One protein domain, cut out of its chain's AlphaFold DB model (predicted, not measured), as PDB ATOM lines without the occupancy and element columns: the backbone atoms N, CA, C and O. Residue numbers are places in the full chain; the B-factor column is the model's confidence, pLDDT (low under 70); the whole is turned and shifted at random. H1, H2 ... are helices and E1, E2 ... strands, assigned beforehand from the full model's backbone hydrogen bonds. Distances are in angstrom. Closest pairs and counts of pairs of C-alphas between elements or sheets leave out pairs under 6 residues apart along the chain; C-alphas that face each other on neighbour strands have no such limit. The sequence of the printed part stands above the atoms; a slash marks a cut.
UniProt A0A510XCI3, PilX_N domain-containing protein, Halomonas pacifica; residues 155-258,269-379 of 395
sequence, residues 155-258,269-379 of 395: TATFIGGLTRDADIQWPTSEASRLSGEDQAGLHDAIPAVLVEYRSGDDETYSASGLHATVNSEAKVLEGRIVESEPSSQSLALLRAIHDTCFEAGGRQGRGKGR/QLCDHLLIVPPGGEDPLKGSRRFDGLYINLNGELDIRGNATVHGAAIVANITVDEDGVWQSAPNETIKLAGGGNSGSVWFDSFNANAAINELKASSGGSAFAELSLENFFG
ATOM      1  N   THR A 155     -55.701-124.756 -22.184       74.81
ATOM      2  CA  THR A 155     -55.154-124.481 -23.517       74.81
ATOM      3  C   THR A 155     -53.767-123.858 -23.396       74.81
ATOM      4  O   THR A 155     -52.870-124.177 -24.175       74.81
ATOM      5  N   ALA A 156     -53.586-123.011 -22.381       82.69
ATOM      6  CA  ALA A 156     -52.303-122.463 -21.979       82.69
ATOM      7  C   ALA A 156     -52.165-122.548 -20.451       82.69
ATOM      8  O   ALA A 156     -53.084-122.155 -19.733       82.69
ATOM      9  N   THR A 157     -51.029-123.051 -19.976       83.44
ATOM     10  CA  THR A 157     -50.665-123.147 -18.555       83.44
ATOM     11  C   THR A 157     -49.442-122.285 -18.284       83.44
ATOM     12  O   THR A 157     -48.437-122.441 -18.970       83.44
ATOM     13  N   PHE A 158     -49.517-121.401 -17.292       84.50
ATOM     14  CA  PHE A 158     -48.431-120.519 -16.867       84.50
ATOM     15  C   PHE A 158     -47.975-120.898 -15.458       84.50
ATOM     16  O   PHE A 158     -48.629-120.550 -14.475       84.50
ATOM     17  N   ILE A 159     -46.857-121.610 -15.371       83.50
ATOM     18  CA  ILE A 159     -46.235-122.057 -14.119       83.50
ATOM     19  C   ILE A 159     -45.469-120.882 -13.510       83.50
ATOM     20  O   ILE A 159     -44.713-120.207 -14.211       83.50
ATOM     21  N   GLY A 160     -45.681-120.614 -12.221       77.06
ATOM     22  CA  GLY A 160     -45.078-119.475 -11.513       77.06
ATOM     23  C   GLY A 160     -45.783-118.126 -11.708       77.06
ATOM     24  O   GLY A 160     -45.343-117.121 -11.152       77.06
ATOM     25  N   GLY A 161     -46.890-118.087 -12.453       79.19
ATOM     26  CA  GLY A 161     -47.770-116.921 -12.515       79.19
ATOM     27  C   GLY A 161     -47.319-115.870 -13.523       79.19
ATOM     28  O   GLY A 161     -46.405-116.098 -14.309       79.19
ATOM     29  N   LEU A 162     -47.977-114.712 -13.531       82.88
ATOM     30  CA  LEU A 162     -47.613-113.575 -14.384       82.88
ATOM     31  C   LEU A 162     -47.285-112.376 -13.519       82.88
ATOM     32  O   LEU A 162     -48.092-112.024 -12.657       82.88
ATOM     33  N   THR A 163     -46.153-111.732 -13.779       86.00
ATOM     34  CA  THR A 163     -45.808-110.477 -13.100       86.00
ATOM     35  C   THR A 163     -46.813-109.365 -13.435       86.00
ATOM     36  O   THR A 163     -47.425-109.362 -14.504       86.00
ATOM     37  N   ARG A 164     -47.031-108.414 -12.522       83.31
ATOM     38  CA  ARG A 164     -47.977-107.292 -12.697       83.31
ATOM     39  C   ARG A 164     -47.583-106.333 -13.820       83.31
ATOM     40  O   ARG A 164     -48.438-105.601 -14.313       83.31
ATOM     41  N   ASP A 165     -46.311-106.303 -14.194       84.62
ATOM     42  CA  ASP A 165     -45.781-105.550 -15.331       84.62
ATOM     43  C   ASP A 165     -45.655-106.406 -16.600       84.62
ATOM     44  O   ASP A 165     -45.069-105.950 -17.583       84.62
ATOM     45  N   ALA A 166     -46.235-107.615 -16.602       85.00
ATOM     46  CA  ALA A 166     -46.162-108.508 -17.743       85.00
ATOM     47  C   ALA A 166     -46.752-107.837 -18.987       85.00
ATOM     48  O   ALA A 166     -47.817-107.211 -18.952       85.00
ATOM     49  N   ASP A 167     -46.074-108.013 -20.117       87.56
ATOM     50  CA  ASP A 167     -46.550-107.520 -21.404       87.56
ATOM     51  C   ASP A 167     -47.644-108.464 -21.921       87.56
ATOM     52  O   ASP A 167     -47.372-109.468 -22.592       87.56
ATOM     53  N   ILE A 168     -48.886-108.170 -21.525       86.00
ATOM     54  CA  ILE A 168     -50.075-108.959 -21.848       86.00
ATOM     55  C   ILE A 168     -50.781-108.373 -23.071       86.00
ATOM     56  O   ILE A 168     -51.343-107.277 -23.060       86.00
ATOM     57  N   GLN A 169     -50.841-109.178 -24.122       85.75
ATOM     58  CA  GLN A 169     -51.540-108.900 -25.356       85.75
ATOM     59  C   GLN A 169     -52.458-110.073 -25.712       85.75
ATOM     60  O   GLN A 169     -52.056-111.048 -26.357       85.75
ATOM     61  N   TRP A 170     -53.722-109.952 -25.308       83.19
ATOM     62  CA  TRP A 170     -54.772-110.918 -25.624       83.19
ATOM     63  C   TRP A 170     -55.099-110.973 -27.125       83.19
ATOM     64  O   TRP A 170     -54.821-110.017 -27.858       83.19
ATOM     65  N   PRO A 171     -55.729-112.064 -27.602       76.25
ATOM     66  CA  PRO A 171     -56.162-112.178 -28.990       76.25
ATOM     67  C   PRO A 171     -57.064-111.009 -29.419       76.25
ATOM     68  O   PRO A 171     -58.148-110.798 -28.877       76.25
ATOM     69  N   THR A 172     -56.632-110.240 -30.424       72.50
ATOM     70  CA  THR A 172     -57.364-109.051 -30.899       72.50
ATOM     71  C   THR A 172     -58.149-109.274 -32.193       72.50
ATOM     72  O   THR A 172     -59.172-108.617 -32.384       72.50
ATOM     73  N   SER A 173     -57.762-110.214 -33.063       72.00
ATOM     74  CA  SER A 173     -58.483-110.519 -34.317       72.00
ATOM     75  C   SER A 173     -59.557-111.606 -34.129       72.00
ATOM     76  O   SER A 173     -59.596-112.253 -33.090       72.00
ATOM     77  N   GLU A 174     -60.493-111.781 -35.068       65.44
ATOM     78  CA  GLU A 174     -61.510-112.865 -35.019       65.44
ATOM     79  C   GLU A 174     -60.920-114.257 -35.307       65.44
ATOM     80  O   GLU A 174     -61.445-115.293 -34.886       65.44
ATOM     81  N   ALA A 175     -59.802-114.271 -36.034       66.00
ATOM     82  CA  ALA A 175     -59.050-115.472 -36.367       66.00
ATOM     83  C   ALA A 175     -58.081-115.893 -35.252       66.00
ATOM     84  O   ALA A 175     -57.522-116.980 -35.334       66.00
ATOM     85  N   SER A 176     -57.855-115.034 -34.249       69.06
ATOM     86  CA  SER A 176     -57.015-115.328 -33.088       69.06
ATOM     87  C   SER A 176     -57.890-115.666 -31.891       69.06
ATOM     88  O   SER A 176     -58.706-114.839 -31.482       69.06
ATOM     89  N   ARG A 177     -57.729-116.862 -31.325       72.81
ATOM     90  CA  ARG A 177     -58.433-117.264 -30.103       72.81
ATOM     91  C   ARG A 177     -57.627-118.261 -29.281       72.81
ATOM     92  O   ARG A 177     -56.726-118.921 -29.798       72.81
ATOM     93  N   LEU A 178     -57.980-118.343 -28.004       73.62
ATOM     94  CA  LEU A 178     -57.709-119.499 -27.160       73.62
ATOM     95  C   LEU A 178     -59.010-120.300 -27.112       73.62
ATOM     96  O   LEU A 178     -60.038-119.760 -26.710       73.62
ATOM     97  N   SER A 179     -59.002-121.527 -27.623       68.88
ATOM     98  CA  SER A 179     -60.206-122.355 -27.796       68.88
ATOM     99  C   SER A 179     -59.836-123.826 -27.725       68.88
ATOM    100  O   SER A 179     -58.723-124.169 -28.098       68.88
ATOM    101  N   GLY A 180     -60.725-124.689 -27.241       65.56
ATOM    102  CA  GLY A 180     -60.554-126.132 -27.350       65.56
ATOM    103  C   GLY A 180     -61.381-126.711 -28.489       65.56
ATOM    104  O   GLY A 180     -62.487-126.251 -28.763       65.56
ATOM    105  N   GLU A 181     -60.836-127.725 -29.144       55.91
ATOM    106  CA  GLU A 181     -61.517-128.567 -30.119       55.91
ATOM    107  C   GLU A 181     -61.550-129.991 -29.547       55.91
ATOM    108  O   GLU A 181     -60.520-130.552 -29.155       55.91
ATOM    109  N   ASP A 182     -62.748-130.561 -29.401       51.38
ATOM    110  CA  ASP A 182     -62.875-131.959 -28.998       51.38
ATOM    111  C   ASP A 182     -62.550-132.912 -30.168       51.38
ATOM    112  O   ASP A 182     -62.312-132.496 -31.302       51.38
ATOM    113  N   GLN A 183     -62.545-134.225 -29.914       44.56
ATOM    114  CA  GLN A 183     -62.261-135.226 -30.957       44.56
ATOM    115  C   GLN A 183     -63.279-135.228 -32.114       44.56
ATOM    116  O   GLN A 183     -63.022-135.840 -33.151       44.56
ATOM    117  N   ALA A 184     -64.434-134.579 -31.943       45.25
ATOM    118  CA  ALA A 184     -65.480-134.459 -32.951       45.25
ATOM    119  C   ALA A 184     -65.383-133.150 -33.758       45.25
ATOM    120  O   ALA A 184     -66.212-132.928 -34.643       45.25
ATOM    121  N   GLY A 185     -64.383-132.302 -33.489       46.12
ATOM    122  CA  GLY A 185     -64.242-130.997 -34.134       46.12
ATOM    123  C   GLY A 185     -65.229-129.954 -33.604       46.12
ATOM    124  O   GLY A 185     -65.467-128.936 -34.256       46.12
ATOM    125  N   LEU A 186     -65.857-130.212 -32.451       47.19
ATOM    126  CA  LEU A 186     -66.754-129.266 -31.802       47.19
ATOM    127  C   LEU A 186     -65.922-128.319 -30.934       47.19
ATOM    128  O   LEU A 186     -65.117-128.735 -30.100       47.19
ATOM    129  N   HIS A 187     -66.138-127.020 -31.128       52.72
ATOM    130  CA  HIS A 187     -65.401-125.942 -30.459       52.72
ATOM    131  C   HIS A 187     -65.898-125.637 -29.027       52.72
ATOM    132  O   HIS A 187     -65.618-124.563 -28.496       52.72
ATOM    133  N   ASP A 188     -66.636-126.565 -28.408       47.19
ATOM    134  CA  ASP A 188     -67.314-126.375 -27.113       47.19
ATOM    135  C   ASP A 188     -66.470-126.811 -25.903       47.19
ATOM    136  O   ASP A 188     -66.926-126.758 -24.757       47.19
ATOM    137  N   ALA A 189     -65.220-127.235 -26.117       49.12
ATOM    138  CA  ALA A 189     -64.303-127.484 -25.013       49.12
ATOM    139  C   ALA A 189     -63.871-126.137 -24.413       49.12
ATOM    140  O   ALA A 189     -63.151-125.375 -25.056       49.12
ATOM    141  N   ILE A 190     -64.325-125.855 -23.185       53.47
ATOM    142  CA  ILE A 190     -64.018-124.635 -22.422       53.47
ATOM    143  C   ILE A 190     -62.487-124.504 -22.292       53.47
ATOM    144  O   ILE A 190     -61.883-125.264 -21.530       53.47
ATOM    145  N   PRO A 191     -61.826-123.584 -23.015       53.12
ATOM    146  CA  PRO A 191     -60.386-123.390 -22.912       53.12
ATOM    147  C   PRO A 191     -60.069-122.677 -21.592       53.12
ATOM    148  O   PRO A 191     -60.336-121.489 -21.427       53.12
ATOM    149  N   ALA A 192     -59.472-123.374 -20.629       61.81
ATOM    150  CA  ALA A 192     -58.942-122.705 -19.448       61.81
ATOM    151  C   ALA A 192     -57.553-122.124 -19.760       61.81
ATOM    152  O   ALA A 192     -56.691-122.813 -20.310       61.81
ATOM    153  N   VAL A 193     -57.326-120.858 -19.411       70.06
ATOM    154  CA  VAL A 193     -55.968-120.362 -19.163       70.06
ATOM    155  C   VAL A 193     -55.673-120.666 -17.702       70.06
ATOM    156  O   VAL A 193     -56.317-120.103 -16.820       70.06
ATOM    157  N   LEU A 194     -54.742-121.578 -17.452       69.56
ATOM    158  CA  LEU A 194     -54.291-121.921 -16.107       69.56
ATOM    159  C   LEU A 194     -53.108-121.022 -15.745       69.56
ATOM    160  O   LEU A 194     -52.164-120.918 -16.525       69.56
ATOM    161  N   VAL A 195     -53.155-120.364 -14.587       68.38
ATOM    162  CA  VAL A 195     -52.062-119.512 -14.100       68.38
ATOM    163  C   VAL A 195     -51.779-119.872 -12.650       68.38
ATOM    164  O   VAL A 195     -52.577-119.576 -11.764       68.38
ATOM    165  N   GLU A 196     -50.630-120.495 -12.413       66.81
ATOM    166  CA  GLU A 196     -50.180-120.894 -11.081       66.81
ATOM    167  C   GLU A 196     -49.680-119.661 -10.314       66.81
ATOM    168  O   GLU A 196     -48.572-119.178 -10.532       66.81
ATOM    169  N   TYR A 197     -50.513-119.089  -9.445       61.16
ATOM    170  CA  TYR A 197     -50.163-117.934  -8.615       61.16
ATOM    171  C   TYR A 197     -49.506-118.353  -7.289       61.16
ATOM    172  O   TYR A 197     -49.974-119.264  -6.604       61.16
ATOM    173  N   ARG A 198     -48.473-117.618  -6.859       55.59
ATOM    174  CA  ARG A 198     -47.845-117.796  -5.543       55.59
ATOM    175  C   ARG A 198     -48.557-116.950  -4.483       55.59
ATOM    176  O   ARG A 198     -48.493-115.723  -4.514       55.59
ATOM    177  N   SER A 199     -49.207-117.602  -3.516       48.25
ATOM    178  CA  SER A 199     -49.920-116.938  -2.417       48.25
ATOM    179  C   SER A 199     -49.020-115.958  -1.649       48.25
ATOM    180  O   SER A 199     -47.994-116.352  -1.099       48.25
ATOM    181  N   GLY A 200     -49.417-114.681  -1.585       55.12
ATOM    182  CA  GLY A 200     -48.718-113.651  -0.804       55.12
ATOM    183  C   GLY A 200     -47.651-112.864  -1.564       55.12
ATOM    184  O   GLY A 200     -46.980-112.036  -0.948       55.12
ATOM    185  N   ASP A 201     -47.512-113.089  -2.871       62.16
ATOM    186  CA  ASP A 201     -46.623-112.304  -3.718       62.16
ATOM    187  C   ASP A 201     -47.374-111.119  -4.349       62.16
ATOM    188  O   ASP A 201     -48.278-111.286  -5.176       62.16
ATOM    189  N   ASP A 202     -47.023-109.901  -3.933       64.31
ATOM    190  CA  ASP A 202     -47.575-108.663  -4.489       64.31
ATOM    191  C   ASP A 202     -47.033-108.350  -5.894       64.31
ATOM    192  O   ASP A 202     -47.468-107.381  -6.518       64.31
ATOM    193  N   GLU A 203     -46.104-109.150  -6.417       72.50
ATOM    194  CA  GLU A 203     -45.495-108.920  -7.727       72.50
ATOM    195  C   GLU A 203     -46.277-109.565  -8.877       72.50
ATOM    196  O   GLU A 203     -46.082-109.177 -10.023       72.50
ATOM    197  N   THR A 204     -47.228-110.470  -8.611       75.50
ATOM    198  CA  THR A 204     -47.987-111.180  -9.659       75.50
ATOM    199  C   THR A 204     -49.475-110.800  -9.723       75.50
ATOM    200  O   THR A 204     -50.052-110.230  -8.789       75.50
ATOM    201  N   TYR A 205     -50.109-111.043 -10.876       72.81
ATOM    202  CA  TYR A 205     -51.547-110.835 -11.064       72.81
ATOM    203  C   TYR A 205     -52.363-111.856 -10.257       72.81
ATOM    204  O   TYR A 205     -52.146-113.058 -10.378       72.81
ATOM    205  N   SER A 206     -53.370-111.389  -9.507       69.19
ATOM    206  CA  SER A 206     -54.436-112.266  -8.997       69.19
ATOM    207  C   SER A 206     -55.324-112.753 -10.147       69.19
ATOM    208  O   SER A 206     -55.382-112.101 -11.195       69.19
ATOM    209  N   ALA A 207     -56.103-113.824  -9.949       64.88
ATOM    210  CA  ALA A 207     -57.061-114.279 -10.962       64.88
ATOM    211  C   ALA A 207     -58.019-113.156 -11.400       64.88
ATOM    212  O   ALA A 207     -58.221-112.922 -12.591       64.88
ATOM    213  N   SER A 208     -58.552-112.388 -10.445       66.44
ATOM    214  CA  SER A 208     -59.409-111.227 -10.723       66.44
ATOM    215  C   SER A 208     -58.684-110.098 -11.463       66.44
ATOM    216  O   SER A 208     -59.271-109.463 -12.339       66.44
ATOM    217  N   GLY A 209     -57.410-109.857 -11.139       73.50
ATOM    218  CA  GLY A 209     -56.574-108.866 -11.809       73.50
ATOM    219  C   GLY A 209     -56.288-109.249 -13.257       73.50
ATOM    220  O   GLY A 209     -56.405-108.404 -14.139       73.50
ATOM    221  N   LEU A 210     -55.996-110.525 -13.515       74.75
ATOM    222  CA  LEU A 210     -55.773-111.036 -14.863       74.75
ATOM    223  C   LEU A 210     -57.068-111.030 -15.689       74.75
ATOM    224  O   LEU A 210     -57.038-110.567 -16.828       74.75
ATOM    225  N   HIS A 211     -58.211-111.426 -15.113       73.00
ATOM    226  CA  HIS A 211     -59.522-111.288 -15.768       73.00
ATOM    227  C   HIS A 211     -59.793-109.841 -16.202       73.00
ATOM    228  O   HIS A 211     -60.246-109.616 -17.320       73.00
ATOM    229  N   ALA A 212     -59.446-108.851 -15.374       77.75
ATOM    230  CA  ALA A 212     -59.624-107.440 -15.716       77.75
ATOM    231  C   ALA A 212     -58.764-106.972 -16.909       77.75
ATOM    232  O   ALA A 212     -59.073-105.943 -17.510       77.75
ATOM    233  N   THR A 213     -57.708-107.707 -17.277       77.88
ATOM    234  CA  THR A 213     -56.908-107.414 -18.479       77.88
ATOM    235  C   THR A 213     -57.532-107.968 -19.767       77.88
ATOM    236  O   THR A 213     -57.149-107.550 -20.863       77.88
ATOM    237  N   VAL A 214     -58.481-108.908 -19.666       75.88
ATOM    238  CA  VAL A 214     -59.112-109.562 -20.819       75.88
ATOM    239  C   VAL A 214     -60.131-108.617 -21.449       75.88
ATOM    240  O   VAL A 214     -61.237-108.426 -20.961       75.88
ATOM    241  N   ASN A 215     -59.775-108.047 -22.599       69.75
ATOM    242  CA  ASN A 215     -60.639-107.091 -23.299       69.75
ATOM    243  C   ASN A 215     -61.843-107.739 -24.020       69.75
ATOM    244  O   ASN A 215     -62.747-107.029 -24.457       69.75
ATOM    245  N   SER A 216     -61.843-109.061 -24.226       70.00
ATOM    246  CA  SER A 216     -62.911-109.779 -24.937       70.00
ATOM    247  C   SER A 216     -63.030-111.225 -24.452       70.00
ATOM    248  O   SER A 216     -62.331-112.114 -24.938       70.00
ATOM    249  N   GLU A 217     -63.953-111.467 -23.520       65.19
ATOM    250  CA  GLU A 217     -64.228-112.802 -22.962       65.19
ATOM    251  C   GLU A 217     -64.686-113.807 -24.032       65.19
ATOM    252  O   GLU A 217     -64.338-114.977 -23.977       65.19
ATOM    253  N   ALA A 218     -65.358-113.358 -25.097       60.47
ATOM    254  CA  ALA A 218     -65.733-114.228 -26.217       60.47
ATOM    255  C   ALA A 218     -64.526-114.847 -26.962       60.47
ATOM    256  O   ALA A 218     -64.684-115.833 -27.680       60.47
ATOM    257  N   LYS A 219     -63.323-114.265 -26.827       64.94
ATOM    258  CA  LYS A 219     -62.071-114.756 -27.444       64.94
ATOM    259  C   LYS A 219     -61.180-115.531 -26.476       64.94
ATOM    260  O   LYS A 219     -60.235-116.195 -26.906       64.94
ATOM    261  N   VAL A 220     -61.486-115.404 -25.191       62.28
ATOM    262  CA  VAL A 220     -60.876-116.094 -24.057       62.28
ATOM    263  C   VAL A 220     -62.048-116.747 -23.320       62.28
ATOM    264  O   VAL A 220     -62.443-116.299 -22.249       62.28
ATOM    265  N   LEU A 221     -62.692-117.710 -23.996       53.47
ATOM    266  CA  LEU A 221     -63.963-118.331 -23.597       53.47
ATOM    267  C   LEU A 221     -63.919-118.774 -22.131       53.47
ATOM    268  O   LEU A 221     -63.195-119.719 -21.854       53.47
ATOM    269  N   GLU A 222     -64.668-118.093 -21.247       44.69
ATOM    270  CA  GLU A 222     -64.950-118.385 -19.818       44.69
ATOM    271  C   GLU A 222     -63.961-119.323 -19.089       44.69
ATOM    272  O   GLU A 222     -64.336-120.206 -18.312       44.69
ATOM    273  N   GLY A 223     -62.665-119.145 -19.336       43.84
ATOM    274  CA  GLY A 223     -61.629-119.985 -18.773       43.84
ATOM    275  C   GLY A 223     -61.508-119.655 -17.298       43.84
ATOM    276  O   GLY A 223     -61.280-118.502 -16.933       43.84
ATOM    277  N   ARG A 224     -61.657-120.657 -16.430       47.75
ATOM    278  CA  ARG A 224     -61.306-120.487 -15.020       47.75
ATOM    279  C   ARG A 224     -59.796-120.308 -14.930       47.75
ATOM    280  O   ARG A 224     -59.062-121.254 -15.205       47.75
ATOM    281  N   ILE A 225     -59.354-119.127 -14.508       54.12
ATOM    282  CA  ILE A 225     -57.998-118.952 -13.996       54.12
ATOM    283  C   ILE A 225     -57.953-119.716 -12.674       54.12
ATOM    284  O   ILE A 225     -58.579-119.321 -11.691       54.12
ATOM    285  N   VAL A 226     -57.319-120.886 -12.692       50.50
ATOM    286  CA  VAL A 226     -57.185-121.745 -11.513       50.50
ATOM    287  C   VAL A 226     -55.866-121.415 -10.832       50.50
ATOM    288  O   VAL A 226     -54.826-121.384 -11.475       50.50
ATOM    289  N   GLU A 227     -55.950-121.139  -9.534       55.69
ATOM    290  CA  GLU A 227     -54.831-120.712  -8.700       55.69
ATOM    291  C   GLU A 227     -54.188-121.916  -8.005       55.69
ATOM    292  O   GLU A 227     -54.887-122.720  -7.368       55.69
ATOM    293  N   SER A 228     -52.862-122.006  -8.076       52.62
ATOM    294  CA  SER A 228     -52.072-122.978  -7.326       52.62
ATOM    295  C   SER A 228     -50.585-122.602  -7.296       52.62
ATOM    296  O   SER A 228     -50.108-121.867  -8.155       52.62
ATOM    297  N   GLU A 229     -49.870-123.040  -6.256       57.03
ATOM    298  CA  GLU A 229     -48.427-122.811  -6.133       57.03
ATOM    299  C   GLU A 229     -47.672-123.853  -6.963       57.03
ATOM    300  O   GLU A 229     -48.011-125.032  -6.837       57.03
ATOM    301  N   PRO A 230     -46.624-123.470  -7.723       59.03
ATOM    302  CA  PRO A 230     -45.863-124.418  -8.524       59.03
ATOM    303  C   PRO A 230     -45.316-125.524  -7.631       59.03
ATOM    304  O   PRO A 230     -44.454-125.298  -6.771       59.03
ATOM    305  N   SER A 231     -45.836-126.736  -7.808       66.25
ATOM    306  CA  SER A 231     -45.399-127.857  -6.998       66.25
ATOM    307  C   SER A 231     -43.979-128.282  -7.395       66.25
ATOM    308  O   SER A 231     -43.552-128.196  -8.549       66.25
ATOM    309  N   SER A 232     -43.226-128.821  -6.432       70.12
ATOM    310  CA  SER A 232     -41.935-129.470  -6.730       70.12
ATOM    311  C   SER A 232     -42.063-130.601  -7.765       70.12
ATOM    312  O   SER A 232     -41.087-130.930  -8.438       70.12
ATOM    313  N   GLN A 233     -43.266-131.166  -7.927       72.12
ATOM    314  CA  GLN A 233     -43.568-132.204  -8.909       72.12
ATOM    315  C   GLN A 233     -43.712-131.624 -10.322       72.12
ATOM    316  O   GLN A 233     -43.181-132.222 -11.257       72.12
ATOM    317  N   SER A 234     -44.325-130.443 -10.476       74.88
ATOM    318  CA  SER A 234     -44.466-129.731 -11.759       74.88
ATOM    319  C   SER A 234     -43.092-129.426 -12.358       74.88
ATOM    320  O   SER A 234     -42.812-129.732 -13.519       74.88
ATOM    321  N   LEU A 235     -42.177-128.913 -11.529       81.44
ATOM    322  CA  LEU A 235     -40.799-128.621 -11.934       81.44
ATOM    323  C   LEU A 235     -39.982-129.883 -12.220       81.44
ATOM    324  O   LEU A 235     -39.247-129.928 -13.209       81.44
ATOM    325  N   ALA A 236     -40.123-130.925 -11.395       83.62
ATOM    326  CA  ALA A 236     -39.462-132.206 -11.635       83.62
ATOM    327  C   ALA A 236     -39.928-132.850 -12.950       83.62
ATOM    328  O   ALA A 236     -39.111-133.419 -13.676       83.62
ATOM    329  N   LEU A 237     -41.216-132.724 -13.284       84.38
ATOM    330  CA  LEU A 237     -41.773-133.219 -14.537       84.38
ATOM    331  C   LEU A 237     -41.244-132.445 -15.742       84.38
ATOM    332  O   LEU A 237     -40.800-133.070 -16.703       84.38
ATOM    333  N   LEU A 238     -41.254-131.109 -15.695       87.00
ATOM    334  CA  LEU A 238     -40.703-130.287 -16.775       87.00
ATOM    335  C   LEU A 238     -39.233-130.604 -17.031       87.00
ATOM    336  O   LEU A 238     -38.835-130.758 -18.186       87.00
ATOM    337  N   ARG A 239     -38.450-130.773 -15.962       87.88
ATOM    338  CA  ARG A 239     -37.058-131.208 -16.060       87.88
ATOM    339  C   ARG A 239     -36.946-132.591 -16.701       87.88
ATOM    340  O   ARG A 239     -36.182-132.759 -17.641       87.88
ATOM    341  N   ALA A 240     -37.743-133.564 -16.262       87.00
ATOM    342  CA  ALA A 240     -37.725-134.905 -16.846       87.00
ATOM    343  C   ALA A 240     -38.072-134.891 -18.346       87.00
ATOM    344  O   ALA A 240     -37.441-135.601 -19.134       87.00
ATOM    345  N   ILE A 241     -39.059-134.084 -18.756       87.00
ATOM    346  CA  ILE A 241     -39.444-133.909 -20.165       87.00
ATOM    347  C   ILE A 241     -38.300-133.261 -20.955       87.00
ATOM    348  O   ILE A 241     -37.947-133.750 -22.030       87.00
ATOM    349  N   HIS A 242     -37.699-132.200 -20.410       87.12
ATOM    350  CA  HIS A 242     -36.545-131.524 -20.997       87.12
ATOM    351  C   HIS A 242     -35.373-132.490 -21.206       87.12
ATOM    352  O   HIS A 242     -34.914-132.653 -22.332       87.12
ATOM    353  N   ASP A 243     -34.939-133.196 -20.167       85.81
ATOM    354  CA  ASP A 243     -33.766-134.074 -20.231       85.81
ATOM    355  C   ASP A 243     -33.998-135.233 -21.225       85.81
ATOM    356  O   ASP A 243     -33.109-135.618 -21.989       85.81
ATOM    357  N   THR A 244     -35.235-135.738 -21.297       83.06
ATOM    358  CA  THR A 244     -35.618-136.828 -22.211       83.06
ATOM    359  C   THR A 244     -35.663-136.391 -23.676       83.06
ATOM    360  O   THR A 244     -35.191-137.116 -24.551       83.06
ATOM    361  N   CYS A 245     -36.256-135.234 -23.971       79.19
ATOM    362  CA  CYS A 245     -36.494-134.810 -25.352       79.19
ATOM    363  C   CYS A 245     -35.408-133.884 -25.912       79.19
ATOM    364  O   CYS A 245     -35.227-133.840 -27.125       79.19
ATOM    365  N   PHE A 246     -34.699-133.141 -25.060       74.88
ATOM    366  CA  PHE A 246     -33.677-132.174 -25.460       74.88
ATOM    367  C   PHE A 246     -32.258-132.725 -25.276       74.88
ATOM    368  O   PHE A 246     -31.485-132.752 -26.234       74.88
ATOM    369  N   GLU A 247     -31.907-133.217 -24.083       68.69
ATOM    370  CA  GLU A 247     -30.527-133.642 -23.788       68.69
ATOM    371  C   GLU A 247     -30.184-135.031 -24.342       68.69
ATOM    372  O   GLU A 247     -29.070-135.248 -24.825       68.69
ATOM    373  N   ALA A 248     -31.141-135.964 -24.364       59.84
ATOM    374  CA  ALA A 248     -30.920-137.321 -24.876       59.84
ATOM    375  C   ALA A 248     -30.805-137.415 -26.417       59.84
ATOM    376  O   ALA A 248     -30.741-138.514 -26.972       59.84
ATOM    377  N   GLY A 249     -30.770-136.282 -27.130       53.94
ATOM    378  CA  GLY A 249     -30.641-136.235 -28.590       53.94
ATOM    379  C   GLY A 249     -31.946-136.495 -29.351       53.94
ATOM    380  O   GLY A 249     -31.899-136.828 -30.540       53.94
ATOM    381  N   GLY A 250     -33.099-136.340 -28.689       55.31
ATOM    382  CA  GLY A 250     -34.409-136.334 -29.336       55.31
ATOM    383  C   GLY A 250     -34.484-135.229 -30.390       55.31
ATOM    384  O   GLY A 250     -34.107-134.079 -30.155       55.31
ATOM    385  N   ARG A 251     -34.930-135.565 -31.602       56.19
ATOM    386  CA  ARG A 251     -35.204-134.553 -32.624       56.19
ATOM    387  C   ARG A 251     -36.595-134.003 -32.360       56.19
ATOM    388  O   ARG A 251     -37.573-134.635 -32.718       56.19
ATOM    389  N   GLN A 252     -36.659-132.825 -31.749       56.72
ATOM    390  CA  GLN A 252     -37.922-132.124 -31.526       56.72
ATOM    391  C   GLN A 252     -38.690-131.896 -32.832       56.72
ATOM    392  O   GLN A 252     -38.088-131.590 -33.874       56.72
ATOM    393  N   GLY A 253     -40.021-131.937 -32.742       56.72
ATOM    394  CA  GLY A 253     -40.908-131.578 -33.839       56.72
ATOM    395  C   GLY A 253     -40.618-130.168 -34.359       56.72
ATOM    396  O   GLY A 253     -40.877-129.163 -33.700       56.72
ATOM    397  N   ARG A 254     -40.083-130.052 -35.579       57.34
ATOM    398  CA  ARG A 254     -39.940-128.746 -36.238       57.34
ATOM    399  C   ARG A 254     -41.307-128.317 -36.757       57.34
ATOM    400  O   ARG A 254     -41.846-128.963 -37.651       57.34
ATOM    401  N   GLY A 255     -41.841-127.212 -36.230       49.50
ATOM    402  CA  GLY A 255     -43.104-126.635 -36.699       49.50
ATOM    403  C   GLY A 255     -43.168-126.576 -38.231       49.50
ATOM    404  O   GLY A 255     -42.240-126.094 -38.890       49.50
ATOM    405  N   LYS A 256     -44.254-127.095 -38.808       54.56
ATOM    406  CA  LYS A 256     -44.424-127.208 -40.259       54.56
ATOM    407  C   LYS A 256     -44.586-125.805 -40.845       54.56
ATOM    408  O   LYS A 256     -45.500-125.060 -40.485       54.56
ATOM    409  N   GLY A 257     -43.671-125.418 -41.732       46.91
ATOM    410  CA  GLY A 257     -43.780-124.174 -42.493       46.91
ATOM    411  C   GLY A 257     -44.869-124.286 -43.562       46.91
ATOM    412  O   GLY A 257     -45.065-125.346 -44.146       46.91
ATOM    413  N   ARG A 258     -45.552-123.177 -43.864       39.97
ATOM    414  CA  ARG A 258     -46.653-123.078 -44.846       39.97
ATOM    415  C   ARG A 258     -46.217-123.217 -46.326       39.97
ATOM    416  O   ARG A 258     -46.821-122.614 -47.209       39.97
ATOM    417  N   GLN A 269     -40.038-140.675 -34.606       58.66
ATOM    418  CA  GLN A 269     -38.932-140.189 -33.803       58.66
ATOM    419  C   GLN A 269     -39.460-139.800 -32.427       58.66
ATOM    420  O   GLN A 269     -40.635-139.526 -32.206       58.66
ATOM    421  N   LEU A 270     -38.570-139.904 -31.450       65.62
ATOM    422  CA  LEU A 270     -38.863-139.534 -30.080       65.62
ATOM    423  C   LEU A 270     -39.178-138.036 -30.029       65.62
ATOM    424  O   LEU A 270     -38.337-137.248 -30.463       65.62
ATOM    425  N   CYS A 271     -40.314-137.660 -29.435       76.88
ATOM    426  CA  CYS A 271     -40.702-136.266 -29.200       76.88
ATOM    427  C   CYS A 271     -41.090-135.476 -30.469       76.88
ATOM    428  O   CYS A 271     -40.876-134.263 -30.535       76.88
ATOM    429  N   ASP A 272     -41.696-136.138 -31.458       83.25
ATOM    430  CA  ASP A 272     -42.249-135.490 -32.654       83.25
ATOM    431  C   ASP A 272     -43.418-134.551 -32.304       83.25
ATOM    432  O   ASP A 272     -43.565-133.487 -32.912       83.25
ATOM    433  N   HIS A 273     -44.214-134.910 -31.291       86.50
ATOM    434  CA  HIS A 273     -45.334-134.105 -30.790       86.50
ATOM    435  C   HIS A 273     -44.945-133.244 -29.578       86.50
ATOM    436  O   HIS A 273     -45.820-132.738 -28.875       86.50
ATOM    437  N   LEU A 274     -43.649-133.042 -29.315       87.06
ATOM    438  CA  LEU A 274     -43.167-132.101 -28.303       87.06
ATOM    439  C   LEU A 274     -42.252-131.043 -28.910       87.06
ATOM    440  O   LEU A 274     -41.315-131.339 -29.654       87.06
ATOM    441  N   LEU A 275     -42.493-129.795 -28.522       88.88
ATOM    442  CA  LEU A 275     -41.640-128.669 -28.861       88.88
ATOM    443  C   LEU A 275     -41.260-127.942 -27.583       88.88
ATOM    444  O   LEU A 275     -42.116-127.326 -26.954       88.88
ATOM    445  N   ILE A 276     -39.982-128.023 -27.209       89.12
ATOM    446  CA  ILE A 276     -39.474-127.465 -25.955       89.12
ATOM    447  C   ILE A 276     -38.499-126.341 -26.277       89.12
ATOM    448  O   ILE A 276     -37.465-126.581 -26.905       89.12
ATOM    449  N   VAL A 277     -38.806-125.132 -25.816       89.62
ATOM    450  CA  VAL A 277     -37.876-123.999 -25.817       89.62
ATOM    451  C   VAL A 277     -37.113-124.037 -24.493       89.62
ATOM    452  O   VAL A 277     -37.739-123.826 -23.452       89.62
ATOM    453  N   PRO A 278     -35.806-124.357 -24.495       87.69
ATOM    454  CA  PRO A 278     -35.017-124.418 -23.269       87.69
ATOM    455  C   PRO A 278     -34.793-123.009 -22.695       87.69
ATOM    456  O   PRO A 278     -34.894-122.040 -23.452       87.69
ATOM    457  N   PRO A 279     -34.414-122.888 -21.409       85.81
ATOM    458  CA  PRO A 279     -34.065-121.605 -20.802       85.81
ATOM    459  C   PRO A 279     -32.960-120.876 -21.585       85.81
ATOM    460  O   PRO A 279     -31.915-121.450 -21.893       85.81
ATOM    461  N   GLY A 280     -33.192-119.611 -21.933       83.25
ATOM    462  CA  GLY A 280     -32.326-118.793 -22.790       83.25
ATOM    463  C   GLY A 280     -32.353-119.155 -24.284       83.25
ATOM    464  O   GLY A 280     -31.601-118.568 -25.063       83.25
ATOM    465  N   GLY A 281     -33.183-120.115 -24.703       83.25
ATOM    466  CA  GLY A 281     -33.302-120.556 -26.094       83.25
ATOM    467  C   GLY A 281     -34.137-119.611 -26.961       83.25
ATOM    468  O   GLY A 281     -34.995-118.885 -26.470       83.25
ATOM    469  N   GLU A 282     -33.938-119.632 -28.279       83.19
ATOM    470  CA  GLU A 282     -34.812-118.892 -29.197       83.19
ATOM    471  C   GLU A 282     -36.104-119.671 -29.480       83.19
ATOM    472  O   GLU A 282     -36.055-120.837 -29.871       83.19
ATOM    473  N   ASP A 283     -37.260-119.009 -29.347       81.81
ATOM    474  CA  ASP A 283     -38.562-119.605 -29.666       81.81
ATOM    475  C   ASP A 283     -38.689-119.892 -31.184       81.81
ATOM    476  O   ASP A 283     -38.704-118.959 -32.006       81.81
ATOM    477  N   PRO A 284     -38.804-121.173 -31.591       79.75
ATOM    478  CA  PRO A 284     -38.919-121.564 -32.985       79.75
ATOM    479  C   PRO A 284     -40.332-121.364 -33.556       79.75
ATOM    480  O   PRO A 284     -40.505-121.519 -34.765       79.75
ATOM    481  N   LEU A 285     -41.347-121.025 -32.760       78.56
ATOM    482  CA  LEU A 285     -42.739-120.839 -33.185       78.56
ATOM    483  C   LEU A 285     -43.075-119.409 -33.631       78.56
ATOM    484  O   LEU A 285     -44.215-118.965 -33.556       78.56
ATOM    485  N   LYS A 286     -42.109-118.693 -34.210       76.50
ATOM    486  CA  LYS A 286     -42.341-117.359 -34.784       76.50
ATOM    487  C   LYS A 286     -42.797-117.419 -36.248       76.50
ATOM    488  O   LYS A 286     -42.380-118.275 -37.036       76.50
ATOM    489  N   GLY A 287     -43.622-116.453 -36.656       75.06
ATOM    490  CA  GLY A 287     -43.995-116.239 -38.058       75.06
ATOM    491  C   GLY A 287     -45.240-117.014 -38.502       75.06
ATOM    492  O   GLY A 287     -46.330-116.751 -38.017       75.06
ATOM    493  N   SER A 288     -45.117-117.891 -39.506       76.00
ATOM    494  CA  SER A 288     -46.238-118.659 -40.098       76.00
ATOM    495  C   SER A 288     -46.051-120.168 -39.949       76.00
ATOM    496  O   SER A 288     -46.101-120.909 -40.935       76.00
ATOM    497  N   ARG A 289     -45.754-120.607 -38.724       81.56
ATOM    498  CA  ARG A 289     -45.503-122.012 -38.392       81.56
ATOM    499  C   ARG A 289     -46.693-122.612 -37.655       81.56
ATOM    500  O   ARG A 289     -47.320-121.950 -36.837       81.56
ATOM    501  N   ARG A 290     -46.982-123.873 -37.944       84.56
ATOM    502  CA  ARG A 290     -47.957-124.663 -37.197       84.56
ATOM    503  C   ARG A 290     -47.232-125.758 -36.431       84.56
ATOM    504  O   ARG A 290     -46.336-126.395 -36.989       84.56
ATOM    505  N   PHE A 291     -47.627-125.970 -35.188       86.75
ATOM    506  CA  PHE A 291     -47.173-127.087 -34.379       86.75
ATOM    507  C   PHE A 291     -48.382-127.858 -33.847       86.75
ATOM    508  O   PHE A 291     -49.355-127.254 -33.404       86.75
ATOM    509  N   ASP A 292     -48.315-129.182 -33.947       86.00
ATOM    510  CA  ASP A 292     -49.358-130.111 -33.525       86.00
ATOM    511  C   ASP A 292     -48.760-130.950 -32.381       86.00
ATOM    512  O   ASP A 292     -47.889-131.783 -32.628       86.00
ATOM    513  N   GLY A 293     -49.143-130.682 -31.132       86.62
ATOM    514  CA  GLY A 293     -48.589-131.352 -29.956       86.62
ATOM    515  C   GLY A 293     -48.505-130.476 -28.706       86.62
ATOM    516  O   GLY A 293     -49.185-129.456 -28.576       86.62
ATOM    517  N   LEU A 294     -47.644-130.877 -27.774       89.12
ATOM    518  CA  LEU A 294     -47.379-130.153 -26.534       89.12
ATOM    519  C   LEU A 294     -46.248-129.135 -26.731       89.12
ATOM    520  O   LEU A 294     -45.090-129.500 -26.952       89.12
ATOM    521  N   TYR A 295     -46.594-127.852 -26.671       91.06
ATOM    522  CA  TYR A 295     -45.641-126.751 -26.722       91.06
ATOM    523  C   TYR A 295     -45.221-126.367 -25.304       91.06
ATOM    524  O   TYR A 295     -46.071-126.043 -24.482       91.06
ATOM    525  N   ILE A 296     -43.924-126.398 -25.012       91.44
ATOM    526  CA  ILE A 296     -43.367-126.065 -23.700       91.44
ATOM    527  C   ILE A 296     -42.339-124.952 -23.885       91.44
ATOM    528  O   ILE A 296     -41.324-125.150 -24.548       91.44
ATOM    529  N   ASN A 297     -42.573-123.788 -23.290       91.88
ATOM    530  CA  ASN A 297     -41.626-122.684 -23.294       91.88
ATOM    531  C   ASN A 297     -41.091-122.438 -21.882       91.88
ATOM    532  O   ASN A 297     -41.854-122.096 -20.982       91.88
ATOM    533  N   LEU A 298     -39.782-122.624 -21.700       91.75
ATOM    534  CA  LEU A 298     -39.109-122.508 -20.406       91.75
ATOM    535  C   LEU A 298     -38.437-121.137 -20.181       91.75
ATOM    536  O   LEU A 298     -37.739-120.962 -19.184       91.75
ATOM    537  N   ASN A 299     -38.644-120.166 -21.080       89.94
ATOM    538  CA  ASN A 299     -38.148-118.786 -20.951       89.94
ATOM    539  C   ASN A 299     -39.128-117.843 -20.245       89.94
ATOM    540  O   ASN A 299     -38.826-116.669 -20.069       89.94
ATOM    541  N   GLY A 300     -40.331-118.312 -19.928       85.88
ATOM    542  CA  GLY A 300     -41.372-117.473 -19.342       85.88
ATOM    543  C   GLY A 300     -42.056-116.502 -20.302       85.88
ATOM    544  O   GLY A 300     -42.698-115.544 -19.866       85.88
ATOM    545  N   GLU A 301     -41.939-116.745 -21.608       88.19
ATOM    546  CA  GLU A 301     -42.577-115.936 -22.642       88.19
ATOM    547  C   GLU A 301     -43.462-116.801 -23.540       88.19
ATOM    548  O   GLU A 301     -43.022-117.813 -24.081       88.19
ATOM    549  N   LEU A 302     -44.702-116.366 -23.774       87.56
ATOM    550  CA  LEU A 302     -45.559-116.925 -24.818       87.56
ATOM    551  C   LEU A 302     -45.773-115.892 -25.921       87.56
ATOM    552  O   LEU A 302     -46.699-115.094 -25.831       87.56
ATOM    553  N   ASP A 303     -44.942-115.898 -26.966       86.12
ATOM    554  CA  ASP A 303     -45.063-114.968 -28.099       86.12
ATOM    555  C   ASP A 303     -45.463-115.691 -29.394       86.12
ATOM    556  O   ASP A 303     -44.632-116.034 -30.235       86.12
ATOM    557  N   ILE A 304     -46.772-115.875 -29.577       80.69
ATOM    558  CA  ILE A 304     -47.376-116.499 -30.767       80.69
ATOM    559  C   ILE A 304     -47.945-115.405 -31.689       80.69
ATOM    560  O   ILE A 304     -49.041-115.506 -32.248       80.69
ATOM    561  N   ARG A 305     -47.210-114.302 -31.857       77.38
ATOM    562  CA  ARG A 305     -47.587-113.263 -32.825       77.38
ATOM    563  C   ARG A 305     -47.416-113.747 -34.267       77.38
ATOM    564  O   ARG A 305     -46.524-114.524 -34.611       77.38
ATOM    565  N   GLY A 306     -48.259-113.213 -35.151       74.88
ATOM    566  CA  GLY A 306     -48.259-113.536 -36.581       74.88
ATOM    567  C   GLY A 306     -49.309-114.582 -36.956       74.88
ATOM    568  O   GLY A 306     -50.479-114.418 -36.621       74.88
ATOM    569  N   ASN A 307     -48.899-115.618 -37.693       75.12
ATOM    570  CA  ASN A 307     -49.759-116.718 -38.159       75.12
ATOM    571  C   ASN A 307     -49.335-118.046 -37.514       75.12
ATOM    572  O   ASN A 307     -49.482-119.109 -38.127       75.12
ATOM    573  N   ALA A 308     -48.688-117.965 -36.352       82.12
ATOM    574  CA  ALA A 308     -48.240-119.132 -35.634       82.12
ATOM    575  C   ALA A 308     -49.430-119.791 -34.933       82.12
ATOM    576  O   ALA A 308     -50.292-119.117 -34.371       82.12
ATOM    577  N   THR A 309     -49.509-121.114 -35.014       81.75
ATOM    578  CA  THR A 309     -50.624-121.876 -34.441       81.75
ATOM    579  C   THR A 309     -50.105-123.087 -33.696       81.75
ATOM    580  O   THR A 309     -49.210-123.781 -34.184       81.75
ATOM    581  N   VAL A 310     -50.681-123.333 -32.525       86.25
ATOM    582  CA  VAL A 310     -50.447-124.537 -31.728       86.25
ATOM    583  C   VAL A 310     -51.764-125.299 -31.657       86.25
ATOM    584  O   VAL A 310     -52.757-124.731 -31.218       86.25
ATOM    585  N   HIS A 311     -51.780-126.552 -32.102       83.31
ATOM    586  CA  HIS A 311     -52.884-127.493 -31.909       83.31
ATOM    587  C   HIS A 311     -52.440-128.539 -30.884       83.31
ATOM    588  O   HIS A 311     -51.628-129.403 -31.199       83.31
ATOM    589  N   GLY A 312     -52.913-128.446 -29.649       83.62
ATOM    590  CA  GLY A 312     -52.511-129.334 -28.562       83.62
ATOM    591  C   GLY A 312     -52.609-128.633 -27.221       83.62
ATOM    592  O   GLY A 312     -53.706-128.424 -26.740       83.62
ATOM    593  N   ALA A 313     -51.497-128.274 -26.593       86.81
ATOM    594  CA  ALA A 313     -51.516-127.441 -25.387       86.81
ATOM    595  C   ALA A 313     -50.217-126.641 -25.282       86.81
ATOM    596  O   ALA A 313     -49.184-127.079 -25.792       86.81
ATOM    597  N   ALA A 314     -50.265-125.482 -24.628       89.19
ATOM    598  CA  ALA A 314     -49.087-124.679 -24.329       89.19
ATOM    599  C   ALA A 314     -48.802-124.676 -22.822       89.19
ATOM    600  O   ALA A 314     -49.697-124.435 -22.016       89.19
ATOM    601  N   ILE A 315     -47.552-124.908 -22.441       89.62
ATOM    602  CA  ILE A 315     -47.046-124.759 -21.078       89.62
ATOM    603  C   ILE A 315     -45.934-123.728 -21.120       89.62
ATOM    604  O   ILE A 315     -45.045-123.796 -21.966       89.62
ATOM    605  N   VAL A 316     -45.988-122.766 -20.216       90.12
ATOM    606  CA  VAL A 316     -45.068-121.642 -20.145       90.12
ATOM    607  C   VAL A 316     -44.580-121.562 -18.711       90.12
ATOM    608  O   VAL A 316     -45.384-121.534 -17.783       90.12
ATOM    609  N   ALA A 317     -43.270-121.576 -18.530       89.88
ATOM    610  CA  ALA A 317     -42.633-121.457 -17.230       89.88
ATOM    611  C   ALA A 317     -41.383-120.597 -17.387       89.88
ATOM    612  O   ALA A 317     -40.631-120.794 -18.337       89.88
ATOM    613  N   ASN A 318     -41.130-119.668 -16.469       89.94
ATOM    614  CA  ASN A 318     -39.874-118.926 -16.441       89.94
ATOM    615  C   ASN A 318     -38.863-119.705 -15.600       89.94
ATOM    616  O   ASN A 318     -38.774-119.513 -14.385       89.94
ATOM    617  N   ILE A 319     -38.166-120.655 -16.220       89.88
ATOM    618  CA  ILE A 319     -37.231-121.513 -15.502       89.88
ATOM    619  C   ILE A 319     -35.861-120.852 -15.440       89.88
ATOM    620  O   ILE A 319     -35.209-120.600 -16.451       89.88
ATOM    621  N   THR A 320     -35.385-120.688 -14.215       86.81
ATOM    622  CA  THR A 320     -33.995-120.363 -13.913       86.81
ATOM    623  C   THR A 320     -33.318-121.587 -13.311       86.81
ATOM    624  O   THR A 320     -33.928-122.348 -12.556       86.81
ATOM    625  N   VAL A 321     -32.062-121.809 -13.689       86.38
ATOM    626  CA  VAL A 321     -31.244-122.909 -13.176       86.38
ATOM    627  C   VAL A 321     -30.133-122.287 -12.346       86.38
ATOM    628  O   VAL A 321     -29.376-121.461 -12.860       86.38
ATOM    629  N   ASP A 322     -30.073-122.630 -11.061       85.38
ATOM    630  CA  ASP A 322     -29.025-122.132 -10.168       85.38
ATOM    631  C   ASP A 322     -27.671-122.835 -10.395       85.38
ATOM    632  O   ASP A 322     -27.540-123.740 -11.225       85.38
ATOM    633  N   GLU A 323     -26.637-122.402  -9.666       84.81
ATOM    634  CA  GLU A 323     -25.279-122.963  -9.762       84.81
ATOM    635  C   GLU A 323     -25.220-124.461  -9.408       84.81
ATOM    636  O   GLU A 323     -24.334-125.170  -9.890       84.81
ATOM    637  N   ASP A 324     -26.183-124.951  -8.619       83.81
ATOM    638  CA  ASP A 324     -26.306-126.348  -8.196       83.81
ATOM    639  C   ASP A 324     -27.159-127.191  -9.171       83.81
ATOM    640  O   ASP A 324     -27.328-128.402  -8.986       83.81
ATOM    641  N   GLY A 325     -27.688-126.585 -10.240       82.62
ATOM    642  CA  GLY A 325     -28.517-127.261 -11.237       82.62
ATOM    643  C   GLY A 325     -29.955-127.523 -10.776       82.62
ATOM    644  O   GLY A 325     -30.628-128.411 -11.320       82.62
ATOM    645  N   VAL A 326     -30.435-126.802  -9.763       84.31
ATOM    646  CA  VAL A 326     -31.820-126.850  -9.290       84.31
ATOM    647  C   VAL A 326     -32.663-125.889 -10.122       84.31
ATOM    648  O   VAL A 326     -32.292-124.744 -10.372       84.31
ATOM    649  N   TRP A 327     -33.815-126.381 -10.577       87.12
ATOM    650  CA  TRP A 327     -34.772-125.592 -11.345       87.12
ATOM    651  C   TRP A 327     -35.652-124.781 -10.400       87.12
ATOM    652  O   TRP A 327     -36.228-125.333  -9.460       87.12
ATOM    653  N   GLN A 328     -35.794-123.491 -10.684       85.00
ATOM    654  CA  GLN A 328     -36.694-122.583  -9.981       85.00
ATOM    655  C   GLN A 328     -37.591-121.869 -10.994       85.00
ATOM    656  O   GLN A 328     -37.113-121.439 -12.044       85.00
ATOM    657  N   SER A 329     -38.880-121.727 -10.673       84.44
ATOM    658  CA  SER A 329     -39.804-120.919 -11.476       84.44
ATOM    659  C   SER A 329     -39.832-119.488 -10.960       84.44
ATOM    660  O   SER A 329     -40.203-119.256  -9.808       84.44
ATOM    661  N   ALA A 330     -39.493-118.539 -11.822       84.69
ATOM    662  CA  ALA A 330     -39.829-117.133 -11.649       84.69
ATOM    663  C   ALA A 330     -41.227-116.843 -12.243       84.69
ATOM    664  O   ALA A 330     -41.779-117.689 -12.960       84.69
ATOM    665  N   PRO A 331     -41.817-115.669 -11.962       83.12
ATOM    666  CA  PRO A 331     -42.990-115.198 -12.687       83.12
ATOM    667  C   PRO A 331     -42.724-115.058 -14.189       83.12
ATOM    668  O   PRO A 331     -41.632-114.678 -14.614       83.12
ATOM    669  N   ASN A 332     -43.734-115.355 -15.002       85.44
ATOM    670  CA  ASN A 332     -43.683-115.166 -16.449       85.44
ATOM    671  C   ASN A 332     -43.880-113.681 -16.788       85.44
ATOM    672  O   ASN A 332     -44.714-113.005 -16.179       85.44
ATOM    673  N   GLU A 333     -43.143-113.186 -17.782       84.12
ATOM    674  CA  GLU A 333     -43.067-111.750 -18.103       84.12
ATOM    675  C   GLU A 333     -43.867-111.359 -19.350       84.12
ATOM    676  O   GLU A 333     -44.182-110.187 -19.547       84.12
ATOM    677  N   THR A 334     -44.219-112.315 -20.216       82.88
ATOM    678  CA  THR A 334     -44.861-111.998 -21.500       82.88
ATOM    679  C   THR A 334     -45.952-112.994 -21.882       82.88
ATOM    680  O   THR A 334     -45.710-114.198 -21.982       82.88
ATOM    681  N   ILE A 335     -47.127-112.464 -22.244       83.88
ATOM    682  CA  ILE A 335     -48.169-113.183 -22.993       83.88
ATOM    683  C   ILE A 335     -48.530-112.362 -24.219       83.88
ATOM    684  O   ILE A 335     -49.248-111.378 -24.124       83.88
ATOM    685  N   LYS A 336     -48.104-112.790 -25.402       82.25
ATOM    686  CA  LYS A 336     -48.414-112.142 -26.677       82.25
ATOM    687  C   LYS A 336     -49.089-113.121 -27.620       82.25
ATOM    688  O   LYS A 336     -48.451-113.893 -28.328       82.25
ATOM    689  N   LEU A 337     -50.414-113.032 -27.675       73.56
ATOM    690  CA  LEU A 337     -51.274-113.865 -28.521       73.56
ATOM    691  C   LEU A 337     -51.841-113.088 -29.722       73.56
ATOM    692  O   LEU A 337     -52.808-113.507 -30.359       73.56
ATOM    693  N   ALA A 338     -51.286-111.912 -30.025       63.06
ATOM    694  CA  ALA A 338     -51.861-111.012 -31.013       63.06
ATOM    695  C   ALA A 338     -51.523-111.383 -32.461       63.06
ATOM    696  O   ALA A 338     -50.396-111.233 -32.941       63.06
ATOM    697  N   GLY A 339     -52.556-111.765 -33.205       54.41
ATOM    698  CA  GLY A 339     -52.515-111.879 -34.653       54.41
ATOM    699  C   GLY A 339     -52.783-110.544 -35.348       54.41
ATOM    700  O   GLY A 339     -53.908-110.040 -35.336       54.41
ATOM    701  N   GLY A 340     -51.772-109.986 -36.017       49.22
ATOM    702  CA  GLY A 340     -51.900-108.844 -36.931       49.22
ATOM    703  C   GLY A 340     -52.649-109.212 -38.218       49.22
ATOM    704  O   GLY A 340     -52.042-109.301 -39.282       49.22
ATOM    705  N   GLY A 341     -53.958-109.467 -38.112       54.50
ATOM    706  CA  GLY A 341     -54.842-109.818 -39.233       54.50
ATOM    707  C   GLY A 341     -54.883-111.304 -39.613       54.50
ATOM    708  O   GLY A 341     -55.614-111.666 -40.527       54.50
ATOM    709  N   ASN A 342     -54.151-112.169 -38.910       55.00
ATOM    710  CA  ASN A 342     -54.094-113.612 -39.155       55.00
ATOM    711  C   ASN A 342     -54.148-114.400 -37.834       55.00
ATOM    712  O   ASN A 342     -54.064-113.814 -36.760       55.00
ATOM    713  N   SER A 343     -54.326-115.719 -37.922       54.59
ATOM    714  CA  SER A 343     -54.531-116.644 -36.802       54.59
ATOM    715  C   SER A 343     -53.255-116.874 -35.979       54.59
ATOM    716  O   SER A 343     -52.504-117.805 -36.268       54.59
ATOM    717  N   GLY A 344     -53.008-116.023 -34.980       59.78
ATOM    718  CA  GLY A 344     -52.168-116.352 -33.824       59.78
ATOM    719  C   GLY A 344     -53.056-117.045 -32.797       59.78
ATOM    720  O   GLY A 344     -53.993-116.429 -32.290       59.78
ATOM    721  N   SER A 345     -52.915-118.354 -32.589       75.94
ATOM    722  CA  SER A 345     -53.879-119.104 -31.762       75.94
ATOM    723  C   SER A 345     -53.279-120.348 -31.139       75.94
ATOM    724  O   SER A 345     -52.503-121.060 -31.778       75.94
ATOM    725  N   VAL A 346     -53.707-120.623 -29.910       80.50
ATOM    726  CA  VAL A 346     -53.514-121.919 -29.267       80.50
ATOM    727  C   VAL A 346     -54.879-122.583 -29.221       80.50
ATOM    728  O   VAL A 346     -55.833-122.028 -28.674       80.50
ATOM    729  N   TRP A 347     -54.960-123.744 -29.849       78.44
ATOM    730  CA  TRP A 347     -56.140-124.580 -29.906       78.44
ATOM    731  C   TRP A 347     -55.877-125.795 -29.045       78.44
ATOM    732  O   TRP A 347     -54.939-126.541 -29.330       78.44
ATOM    733  N   PHE A 348     -56.667-125.986 -27.993       80.38
ATOM    734  CA  PHE A 348     -56.567-127.213 -27.239       80.38
ATOM    735  C   PHE A 348     -57.016-128.382 -28.114       80.38
ATOM    736  O   PHE A 348     -58.126-128.362 -28.631       80.38
ATOM    737  N   ASP A 349     -56.155-129.381 -28.278       75.75
ATOM    738  CA  ASP A 349     -56.436-130.578 -29.068       75.75
ATOM    739  C   ASP A 349     -55.999-131.808 -28.271       75.75
ATOM    740  O   ASP A 349     -54.809-132.104 -28.114       75.75
ATOM    741  N   SER A 350     -56.993-132.531 -27.751       73.81
ATOM    742  CA  SER A 350     -56.764-133.716 -26.919       73.81
ATOM    743  C   SER A 350     -56.041-134.841 -27.660       73.81
ATOM    744  O   SER A 350     -55.322-135.611 -27.025       73.81
ATOM    745  N   PHE A 351     -56.208-134.959 -28.980       76.75
ATOM    746  CA  PHE A 351     -55.544-135.991 -29.769       76.75
ATOM    747  C   PHE A 351     -54.044-135.708 -29.840       76.75
ATOM    748  O   PHE A 351     -53.234-136.576 -29.507       76.75
ATOM    749  N   ASN A 352     -53.678-134.473 -30.181       80.94
ATOM    750  CA  ASN A 352     -52.282-134.049 -30.273       80.94
ATOM    751  C   ASN A 352     -51.584-134.022 -28.900       80.94
ATOM    752  O   ASN A 352     -50.434-134.450 -28.782       80.94
ATOM    753  N   ALA A 353     -52.282-133.604 -27.838       81.81
ATOM    754  CA  ALA A 353     -51.759-133.670 -26.471       81.81
ATOM    755  C   ALA A 353     -51.538-135.123 -26.001       81.81
ATOM    756  O   ALA A 353     -50.498-135.444 -25.423       81.81
ATOM    757  N   ASN A 354     -52.476-136.030 -26.299       81.75
ATOM    758  CA  ASN A 354     -52.318-137.455 -25.994       81.75
ATOM    759  C   ASN A 354     -51.179-138.104 -26.783       81.75
ATOM    760  O   ASN A 354     -50.473-138.951 -26.237       81.75
ATOM    761  N   ALA A 355     -50.981-137.720 -28.046       82.00
ATOM    762  CA  ALA A 355     -49.862-138.201 -28.850       82.00
ATOM    763  C   ALA A 355     -48.518-137.858 -28.185       82.00
ATOM    764  O   ALA A 355     -47.700-138.754 -27.977       82.00
ATOM    765  N   ALA A 356     -48.348-136.611 -27.730       84.81
ATOM    766  CA  ALA A 356     -47.166-136.175 -26.984       84.81
ATOM    767  C   ALA A 356     -46.949-136.977 -25.686       84.81
ATOM    768  O   ALA A 356     -45.849-137.462 -25.417       84.81
ATOM    769  N   ILE A 357     -48.007-137.185 -24.894       84.56
ATOM    770  CA  ILE A 357     -47.945-137.986 -23.657       84.56
ATOM    771  C   ILE A 357     -47.539-139.438 -23.948       84.56
ATOM    772  O   ILE A 357     -46.721-140.017 -23.230       84.56
ATOM    773  N   ASN A 358     -48.088-140.040 -25.002       84.62
ATOM    774  CA  ASN A 358     -47.764-141.411 -25.386       84.62
ATOM    775  C   ASN A 358     -46.316-141.550 -25.876       84.62
ATOM    776  O   ASN A 358     -45.680-142.569 -25.606       84.62
ATOM    777  N   GLU A 359     -45.764-140.526 -26.530       84.38
ATOM    778  CA  GLU A 359     -44.343-140.489 -26.890       84.38
ATOM    779  C   GLU A 359     -43.433-140.414 -25.664       84.38
ATOM    780  O   GLU A 359     -42.452-141.154 -25.601       84.38
ATOM    781  N   LEU A 360     -43.775-139.600 -24.657       83.19
ATOM    782  CA  LEU A 360     -43.040-139.545 -23.384       83.19
ATOM    783  C   LEU A 360     -43.060-140.892 -22.642       83.19
ATOM    784  O   LEU A 360     -42.068-141.331 -22.056       83.19
ATOM    785  N   LYS A 361     -44.191-141.599 -22.691       84.38
ATOM    786  CA  LYS A 361     -44.285-142.961 -22.148       84.38
ATOM    787  C   LYS A 361     -43.381-143.938 -22.883       84.38
ATOM    788  O   LYS A 361     -42.755-144.776 -22.242       84.38
ATOM    789  N   ALA A 362     -43.328-143.838 -24.209       80.31
ATOM    790  CA  ALA A 362     -42.517-144.712 -25.045       80.31
ATOM    791  C   ALA A 362     -41.012-144.399 -24.954       80.31
ATOM    792  O   ALA A 362     -40.195-145.295 -25.164       80.31
ATOM    793  N   SER A 363     -40.643-143.152 -24.644       73.19
ATOM    794  CA  SER A 363     -39.253-142.691 -24.577       73.19
ATOM    795  C   SER A 363     -38.520-143.087 -23.306       73.19
ATOM    796  O   SER A 363     -37.307-143.306 -23.333       73.19
ATOM    797  N   SER A 364     -39.242-143.213 -22.196       61.47
ATOM    798  CA  SER A 364     -38.652-143.597 -20.920       61.47
ATOM    799  C   SER A 364     -38.679-145.111 -20.721       61.47
ATOM    800  O   SER A 364     -39.724-145.757 -20.768       61.47
ATOM    801  N   GLY A 365     -37.519-145.695 -20.420       55.06
ATOM    802  CA  GLY A 365     -37.370-147.081 -19.968       55.06
ATOM    803  C   GLY A 365     -37.926-147.338 -18.559       55.06
ATOM    804  O   GLY A 365     -37.241-147.951 -17.748       55.06
ATOM    805  N   GLY A 366     -39.147-146.876 -18.269       55.66
ATOM    806  CA  GLY A 366     -39.965-147.283 -17.125       55.66
ATOM    807  C   GLY A 366     -39.656-146.592 -15.791       55.66
ATOM    808  O   GLY A 366     -38.929-147.130 -14.966       55.66
ATOM    809  N   SER A 367     -40.263-145.428 -15.542       63.75
ATOM    810  CA  SER A 367     -40.912-145.097 -14.247       63.75
ATOM    811  C   SER A 367     -41.478-143.673 -14.234       63.75
ATOM    812  O   SER A 367     -42.628-143.500 -13.850       63.75
ATOM    813  N   ALA A 368     -40.725-142.677 -14.716       69.19
ATOM    814  CA  ALA A 368     -41.082-141.259 -14.567       69.19
ATOM    815  C   ALA A 368     -42.397-140.854 -15.263       69.19
ATOM    816  O   ALA A 368     -43.145-140.046 -14.725       69.19
ATOM    817  N   PHE A 369     -42.706-141.441 -16.427       80.50
ATOM    818  CA  PHE A 369     -43.924-141.133 -17.193       80.50
ATOM    819  C   PHE A 369     -44.945-142.281 -17.217       80.50
ATOM    820  O   PHE A 369     -45.948-142.192 -17.922       80.50
ATOM    821  N   ALA A 370     -44.715-143.372 -16.476       77.19
ATOM    822  CA  ALA A 370     -45.551-144.575 -16.561       77.19
ATOM    823  C   ALA A 370     -47.019-144.303 -16.180       77.19
ATOM    824  O   ALA A 370     -47.935-144.840 -16.802       77.19
ATOM    825  N   GLU A 371     -47.224-143.421 -15.203       73.56
ATOM    826  CA  GLU A 371     -48.538-143.018 -14.694       73.56
ATOM    827  C   GLU A 371     -49.066-141.723 -15.330       73.56
ATOM    828  O   GLU A 371     -50.155-141.259 -14.976       73.56
ATOM    829  N   LEU A 372     -48.317-141.130 -16.274       76.81
ATOM    830  CA  LEU A 372     -48.745-139.915 -16.963       76.81
ATOM    831  C   LEU A 372     -50.034-140.228 -17.728       76.81
ATOM    832  O   LEU A 372     -50.120-141.208 -18.452       76.81
ATOM    833  N   SER A 373     -51.060-139.417 -17.613       74.31
ATOM    834  CA  SER A 373     -52.232-139.484 -18.485       74.31
ATOM    835  C   SER A 373     -52.703-138.061 -18.699       74.31
ATOM    836  O   SER A 373     -52.254-137.169 -17.983       74.31
ATOM    837  N   LEU A 374     -53.566-137.816 -19.678       70.88
ATOM    838  CA  LEU A 374     -54.076-136.466 -19.893       70.88
ATOM    839  C   LEU A 374     -54.778-135.940 -18.629       70.88
ATOM    840  O   LEU A 374     -54.597-134.786 -18.244       70.88
ATOM    841  N   GLU A 375     -55.475-136.837 -17.931       67.62
ATOM    842  CA  GLU A 375     -56.170-136.588 -16.673       67.62
ATOM    843  C   GLU A 375     -55.188-136.273 -15.533       67.62
ATOM    844  O   GLU A 375     -55.317-135.246 -14.870       67.62
ATOM    845  N   ASN A 376     -54.168-137.112 -15.324       69.88
ATOM    846  CA  ASN A 376     -53.187-136.919 -14.250       69.88
ATOM    847  C   ASN A 376     -52.225-135.754 -14.531       69.88
ATOM    848  O   ASN A 376     -51.735-135.117 -13.605       69.88
ATOM    849  N   PHE A 377     -51.935-135.462 -15.797       69.88
ATOM    850  CA  PHE A 377     -51.002-134.409 -16.192       69.88
ATOM    851  C   PHE A 377     -51.568-133.021 -15.874       69.88
ATOM    852  O   PHE A 377     -50.919-132.236 -15.192       69.88
ATOM    853  N   PHE A 378     -52.810-132.756 -16.285       68.75
ATOM    854  CA  PHE A 378     -53.491-131.478 -16.046       68.75
ATOM    855  C   PHE A 378     -54.326-131.450 -14.749       68.75
ATOM    856  O   PHE A 378     -54.965-130.445 -14.448       68.75
ATOM    857  N   GLY A 379     -54.349-132.536 -13.966       55.34
ATOM    858  CA  GLY A 379     -55.058-132.592 -12.682       55.34
ATOM    859  C   GLY A 379     -56.579-132.656 -12.793       55.34
ATOM    860  O   GLY A 379     -57.289-132.103 -11.946       55.34
TER     861      GLY A 379
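AT A GLANCE: This is residues 155 to 258 and 269 to 379 of the 395 residues of the protein "PilX_N domain-containing protein" of Halomonas pacifica (UniProt A0A510XCI3). Two sheets form a sandwich: a large, strongly twisted sheet built round the long strand E8 has the small sheet E2 E10 E7 on one face and helices H2 and H3 on the other. The chain passes back and forth between the sheets, and H1 only grazes the small one. The printed part has 215 residues, with named elements in the order E1 E2 E3 E4 H1 H2 E5 E6 E7 E8 E9 E10 E11 H3 H4; the class is mixed, with under half of the residues in these elements. The large sheet is mixed and branched, the small one parallel. The whole is compact and rounded, with a radius of gyration of the C-alphas of 16.2 A and spans of 46 by 42 by 30 A.

HOW THE PARTS SIT: E1, residues 156 to 159, has parallel neighbours E4, residues 193 to 195, on one side and E8, residues 309 to 321, on the other side; within hydrogen-bond range are N 158 and O 194, 2.8 A, and N 157 and O 314, 2.8 A. E2, residues 162 to 169, bends by 104 degrees at residue 165. Inner strand E10, residues 332 to 336, is parallel to E2, with N 169 and O 335 at 2.7 A, and to E7, residues 301 to 303, with N 336 and O 302 at 2.7 A. E11, residues 345 to 349, has parallel neighbours E3, residues 178 to 181, with N 181 and O 348 at 2.8 A, and E8, with N 312 and O 347 at 2.8 A. H1, residues 207 to 213, only grazes the small sheet with residues 209 to 213. E6, residues 289 to 297, has parallel neighbours E5, residues 274 to 277, with N 277 and O 296 at 2.8 A, and E8, with N 295 and O 313 at 2.8 A. E8 and E9, residues 327 to 330, form an antiparallel hairpin, with N 320 and O 328 at 2.9 A. In the sandwich, two sheets face to face, the strands of one stand at 27 degrees to those of the other. H2, residues 232 to 247, and H3, residues 350 to 363, are on the same face of the large sheet. They only just touch, with 3 pairs of C-alphas within 8 A, the closest Thr 244 and Ser 363 at 7.3 A. The closest C-alphas of H3 and E6 are Gly 293 and Asn 352, 4.6 A. H4, residues 374 to 378, only just touches H3, with 3 such pairs, the closest Asn 354 and Leu 374 at 6.4 A. In H1, H2, H3 and H4 every O i to N i+4 pair is within hydrogen-bond range.

IN THESE COORDINATES: E1 begins at C-alpha 156, (-52.303, -122.463, -21.979), and H4 ends at C-alpha 378, (-53.491, -131.478, -16.046). From first to last C-alpha, E8 measures 28.8 A, H2 20.9 A and H3 19.8 A.

THE WHOLE: The C-alphas farthest apart, Ala 184 and Glu 323, are 47.8 A apart. Residues 259 to 268 are not printed, and C-alphas 258 and 269 are 21.8 A apart across this cut. The long links are E3 to E4, E4 to H1, H1 to H2 and E5 to E6. The mean pLDDT of the printed part is 73.5; 76 residues are under 70, among them 179 to 192 and 217 to 231.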